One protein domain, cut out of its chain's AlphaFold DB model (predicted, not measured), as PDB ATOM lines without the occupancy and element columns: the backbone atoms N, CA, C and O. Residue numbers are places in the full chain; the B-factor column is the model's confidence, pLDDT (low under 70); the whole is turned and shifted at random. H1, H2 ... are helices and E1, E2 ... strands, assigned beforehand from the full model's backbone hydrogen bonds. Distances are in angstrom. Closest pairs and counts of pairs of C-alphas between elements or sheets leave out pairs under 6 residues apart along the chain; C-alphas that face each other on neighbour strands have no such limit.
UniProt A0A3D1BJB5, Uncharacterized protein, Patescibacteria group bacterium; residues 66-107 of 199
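AT A GLANCE: This is residues 66 to 107 of the 199 residues of an uncharacterized protein of Patescibacteria group bacterium (UniProt A0A3D1BJB5). With little regular structure, this is a flat, loose piece: a two-stranded hairpin, E1 and E2, with the loop of residues 88 to 100 at one end, the loop of residues 70 to 82 reaching the other end, and the short helix H1 near both strands. The 42 printed residues run H1, E1, E2, mixed in class, with 14 in named elements; the sheet is E1 - E2, antiparallel. The radius of gyration of the C-alphas is 12.8 A, and the spans are 39 by 20 by 10 A.

IN THESE COORDINATES: H1, residues 66 to 69, begins at C-alpha 66 (2.935, 12.936, 112.452). E1, residues 83 to 87, is 11.4 A long. E2, residues 101 to 105, is 12.3 A long and ends at C-alpha 105 (4.607, 17.265, 99.837).

HOW THE PARTS SIT: H1 is too short for an O i to N i+4 pair; its one O i to N i+3 pair is within hydrogen-bond range. The closest C-alphas of H1 and E1 are those of Ile 69 and Val 84, 6.3 A apart; of H1 and E2, those of Ile 69 and Lys 102, 6.5 A. E1 and E2 form a hairpin, with directions at 139 degrees; N 87 and O 101, 2.7 A apart, are within hydrogen-bond range.

THE WHOLE: The C-alphas of Lys 76 and Asn 93 are the farthest apart, 39.3 A. The printed part has no cut, and both links are long. Residues 71 to 74 and 80 have pLDDT under 70.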
ATOM      1  N   GLU A  66       4.141  13.627 111.977       84.75
ATOM      2  CA  GLU A  66       2.935  12.936 112.452       84.75
ATOM      3  C   GLU A  66       1.814  13.923 112.821       84.75
ATOM      4  O   GLU A  66       0.646  13.710 112.492       84.75
ATOM      5  N   LYS A  67       2.157  15.040 113.477       84.06
ATOM      6  CA  LYS A  67       1.193  16.094 113.834       84.06
ATOM      7  C   LYS A  67       0.585  16.776 112.609       84.06
ATOM      8  O   LYS A  67      -0.601  17.110 112.649       84.06
ATOM      9  N   LEU A  68       1.379  16.969 111.554       83.81
ATOM     10  CA  LEU A  68       0.929  17.538 110.283       83.81
ATOM     11  C   LEU A  68      -0.010  16.574 109.545       83.81
ATOM     12  O   LEU A  68      -1.112  16.972 109.177       83.81
ATOM     13  N   ILE A  69       0.376  15.300 109.419       84.62
ATOM     14  CA  ILE A  69      -0.423  14.247 108.761       84.62
ATOM     15  C   ILE A  69      -1.790  14.059 109.436       84.62
ATOM     16  O   ILE A  69      -2.807  13.870 108.767       84.62
ATOM     17  N   ASN A  70      -1.824  14.135 110.768       82.12
ATOM     18  CA  ASN A  70      -3.042  13.961 111.557       82.12
ATOM     19  C   ASN A  70      -3.846  15.263 111.749       82.12
ATOM     20  O   ASN A  70      -4.766  15.286 112.565       82.12
ATOM     21  N   SER A  71      -3.492  16.345 111.039       68.44
ATOM     22  CA  SER A  71      -4.171  17.654 111.043       68.44
ATOM     23  C   SER A  71      -4.321  18.311 112.424       68.44
ATOM     24  O   SER A  71      -5.178  19.171 112.620       68.44
ATOM     25  N   LYS A  72      -3.491  17.930 113.404       62.16
ATOM     26  CA  LYS A  72      -3.632  18.385 114.800       62.16
ATOM     27  C   LYS A  72      -2.847  19.653 115.127       62.16
ATOM     28  O   LYS A  72      -3.088  20.237 116.179       62.16
ATOM     29  N   PHE A  73      -1.931  20.093 114.260       63.31
ATOM     30  CA  PHE A  73      -1.208  21.360 114.417       63.31
ATOM     31  C   PHE A  73      -0.388  21.678 113.158       63.31
ATOM     32  O   PHE A  73       0.567  20.964 112.863       63.31
ATOM     33  N   ILE A  74      -0.713  22.769 112.460       65.75
ATOM     34  CA  ILE A  74       0.151  23.361 111.426       65.75
ATOM     35  C   ILE A  74       0.674  24.681 111.988       65.75
ATOM     36  O   ILE A  74      -0.103  25.529 112.433       65.75
ATOM     37  N   HIS A  75       1.995  24.865 112.005       74.62
ATOM     38  CA  HIS A  75       2.563  26.159 112.372       74.62
ATOM     39  C   HIS A  75       2.061  27.223 111.385       74.62
ATOM     40  O   HIS A  75       2.034  26.969 110.189       74.62
ATOM     41  N   LYS A  76       1.698  28.431 111.842       76.19
ATOM     42  CA  LYS A  76       1.051  29.449 110.981       76.19
ATOM     43  C   LYS A  76       1.804  29.740 109.674       76.19
ATOM     44  O   LYS A  76       1.178  29.991 108.658       76.19
ATOM     45  N   GLN A  77       3.135  29.686 109.715       76.06
ATOM     46  CA  GLN A  77       4.007  29.899 108.550       76.06
ATOM     47  C   GLN A  77       4.064  28.718 107.569       76.06
ATOM     48  O   GLN A  77       4.621  28.887 106.499       76.06
ATOM     49  N   ASP A  78       3.555  27.544 107.937       74.88
ATOM     50  CA  ASP A  78       3.523  26.350 107.080       74.88
ATOM     51  C   ASP A  78       2.159  26.161 106.395       74.88
ATOM     52  O   ASP A  78       2.026  25.315 105.510       74.88
ATOM     53  N   ILE A  79       1.147  26.948 106.782       73.25
ATOM     54  CA  ILE A  79      -0.181  26.923 106.161       73.25
ATOM     55  C   ILE A  79      -0.047  27.397 104.710       73.25
ATOM     56  O   ILE A  79       0.410  28.510 104.464       73.25
ATOM     57  N   GLY A  80      -0.446  26.547 103.759       69.94
ATOM     58  CA  GLY A  80      -0.370  26.831 102.321       69.94
ATOM     59  C   GLY A  80       1.000  26.587 101.676       69.94
ATOM     60  O   GLY A  80       1.116  26.760 100.471       69.94
ATOM     61  N   ILE A  81       2.018  26.181 102.448       75.19
ATOM     62  CA  ILE A  81       3.342  25.773 101.929       75.19
ATOM     63  C   ILE A  81       3.475  24.248 101.905       75.19
ATOM     64  O   ILE A  81       4.148  23.686 101.044       75.19
ATOM     65  N   LEU A  82       2.862  23.577 102.881       83.44
ATOM     66  CA  LEU A  82       2.856  22.125 102.985       83.44
ATOM     67  C   LEU A  82       1.517  21.575 102.513       83.44
ATOM     68  O   LEU A  82       0.465  22.006 102.991       83.44
ATOM     69  N   GLU A  83       1.574  20.580 101.638       81.69
ATOM     70  CA  GLU A  83       0.406  19.830 101.195       81.69
ATOM     71  C   GLU A  83       0.455  18.424 101.795       81.69
ATOM     72  O   GLU A  83       1.462  17.724 101.693       81.69
ATOM     73  N   VAL A  84      -0.622  18.015 102.469       84.94
ATOM     74  CA  VAL A  84      -0.782  16.630 102.925       84.94
ATOM     75  C   VAL A  84      -1.550  15.891 101.842       84.94
ATOM     76  O   VAL A  84      -2.699  16.229 101.572       84.94
ATOM     77  N   GLY A  85      -0.912  14.893 101.240       84.75
ATOM     78  CA  GLY A  85      -1.474  14.107 100.145       84.75
ATOM     79  C   GLY A  85      -1.305  12.612 100.376       84.75
ATOM     80  O   GLY A  85      -0.668  12.186 101.341       84.75
ATOM     81  N   GLU A  86      -1.874  11.814  99.483       89.25
ATOM     82  CA  GLU A  86      -1.614  10.378  99.433       89.25
ATOM     83  C   GLU A  86      -0.371  10.108  98.580       89.25
ATOM     84  O   GLU A  86      -0.207  10.663  97.493       89.25
ATOM     85  N   ILE A  87       0.529   9.276  99.093       90.38
ATOM     86  CA  ILE A  87       1.731   8.806  98.417       90.38
ATOM     87  C   ILE A  87       1.655   7.291  98.255       90.38
ATOM     88  O   ILE A  87       1.244   6.564  99.159       90.38
ATOM     89  N   VAL A  88       2.093   6.814  97.098       92.31
ATOM     90  CA  VAL A  88       2.209   5.391  96.772       92.31
ATOM     91  C   VAL A  88       3.642   5.096  96.354       92.31
ATOM     92  O   VAL A  88       4.320   5.931  95.754       92.31
ATOM     93  N   LYS A  89       4.128   3.900  96.681       89.75
ATOM     94  CA  LYS A  89       5.367   3.381  96.104       89.75
ATOM     95  C   LYS A  89       5.035   2.765  94.758       89.75
ATOM     96  O   LYS A  89       4.111   1.957  94.666       89.75
ATOM     97  N   VAL A  90       5.819   3.113  93.750       94.25
ATOM     98  CA  VAL A  90       5.739   2.527  92.413       94.25
ATOM     99  C   VAL A  90       7.004   1.726  92.120       94.25
ATOM    100  O   VAL A  90       8.065   2.034  92.667       94.25
ATOM    101  N   ASP A  91       6.883   0.678  91.308       93.38
ATOM    102  CA  ASP A  91       8.033  -0.028  90.739       93.38
ATOM    103  C   ASP A  91       8.654   0.747  89.562       93.38
ATOM    104  O   ASP A  91       8.167   1.808  89.163       93.38
ATOM    105  N   ASP A  92       9.729   0.204  88.983       93.06
ATOM    106  CA  ASP A  92      10.437   0.812  87.845       93.06
ATOM    107  C   ASP A  92       9.556   0.959  86.586       93.06
ATOM    108  O   ASP A  92       9.873   1.749  85.696       93.06
ATOM    109  N   ASN A  93       8.436   0.229  86.509       92.31
ATOM    110  CA  ASN A  93       7.455   0.320  85.424       92.31
ATOM    111  C   ASN A  93       6.301   1.283  85.759       92.31
ATOM    112  O   ASN A  93       5.348   1.394  84.985       92.31
ATOM    113  N   GLY A  94       6.358   1.962  86.908       90.44
ATOM    114  CA  GLY A  94       5.326   2.879  87.379       90.44
ATOM    115  C   GLY A  94       4.091   2.192  87.966       90.44
ATOM    116  O   GLY A  94       3.091   2.864  88.217       90.44
ATOM    117  N   LYS A  95       4.119   0.873  88.194       93.25
ATOM    118  CA  LYS A  95       3.004   0.156  88.818       93.25
ATOM    119  C   LYS A  95       3.047   0.346  90.330       93.25
ATOM    120  O   LYS A  95       4.082   0.137  90.957       93.25
ATOM    121  N   GLU A  96       1.907   0.680  90.926       94.50
ATOM    122  CA  GLU A  96       1.771   0.776  92.380       94.50
ATOM    123  C   GLU A  96       2.043  -0.576  93.061       94.50
ATOM    124  O   GLU A  96       1.457  -1.608  92.714       94.50
ATOM    125  N   ILE A  97       2.942  -0.561  94.045       94.19
ATOM    126  CA  ILE A  97       3.359  -1.729  94.837       94.19
ATOM    127  C   ILE A  97       3.079  -1.561  96.336       94.19
ATOM    128  O   ILE A  97       3.448  -2.422  97.135       94.19
ATOM    129  N   SER A  98       2.436  -0.465  96.742       91.69
ATOM    130  CA  SER A  98       1.981  -0.251  98.115       91.69
ATOM    131  C   SER A  98       0.553   0.271  98.150       91.69
ATOM    132  O   SER A  98       0.099   0.913  97.210       91.69
ATOM    133  N   SER A  99      -0.130   0.057  99.274       89.38
ATOM    134  CA  SER A  99      -1.323   0.840  99.589       89.38
ATOM    135  C   SER A  99      -0.967   2.332  99.687       89.38
ATOM    136  O   SER A  99       0.162   2.640 100.098       89.38
ATOM    137  N   PRO A 100      -1.899   3.242  99.359       89.75
ATOM    138  CA  PRO A 100      -1.740   4.664  99.635       89.75
ATOM    139  C   PRO A 100      -1.438   4.913 101.115       89.75
ATOM    140  O   PRO A 100      -2.060   4.313 101.996       89.75
ATOM    141  N   ASP A 101      -0.475   5.788 101.380       89.00
ATOM    142  CA  ASP A 101      -0.140   6.287 102.713       89.00
ATOM    143  C   ASP A 101      -0.139   7.820 102.699       89.00
ATOM    144  O   ASP A 101      -0.054   8.439 101.641       89.00
ATOM    145  N   LYS A 102      -0.236   8.466 103.857       89.12
ATOM    146  CA  LYS A 102      -0.206   9.929 103.923       89.12
ATOM    147  C   LYS A 102       1.227  10.443 103.883       89.12
ATOM    148  O   LYS A 102       2.060  10.095 104.719       89.12
ATOM    149  N   GLY A 103       1.489  11.343 102.948       87.75
ATOM    150  CA  GLY A 103       2.751  12.053 102.801       87.75
ATOM    151  C   GLY A 103       2.593  13.553 103.009       87.75
ATOM    152  O   GLY A 103       1.493  14.102 102.958       87.75
ATOM    153  N   ILE A 104       3.723  14.223 103.229       87.06
ATOM    154  CA  ILE A 104       3.806  15.683 103.196       87.06
ATOM    155  C   ILE A 104       4.627  16.057 101.972       87.06
ATOM    156  O   ILE A 104       5.819  15.751 101.901       87.06
ATOM    157  N   LEU A 105       3.981  16.718 101.024       86.25
ATOM    158  CA  LEU A 105       4.607  17.265  99.837       86.25
ATOM    159  C   LEU A 105       5.079  18.687 100.133       86.25
ATOM    160  O   LEU A 105       4.417  19.467 100.825       86.25
ATOM    161  N   ARG A 106       6.268  19.005  99.624       85.94
ATOM    162  CA  ARG A 106       6.837  20.348  99.670       85.94
ATOM    163  C   ARG A 106       7.673  20.593  98.431       85.94
ATOM    164  O   ARG A 106       8.372  19.691  97.962       85.94
ATOM    165  N   GLU A 107       7.691  21.836  97.989       86.50
ATOM    166  CA  GLU A 107       8.670  22.283  97.012       86.50
ATOM    167  C   GLU A 107      10.024  22.508  97.693       86.50
ATOM    168  O   GLU A 107      10.115  23.056  98.795       86.50
TER     169      GLU A 107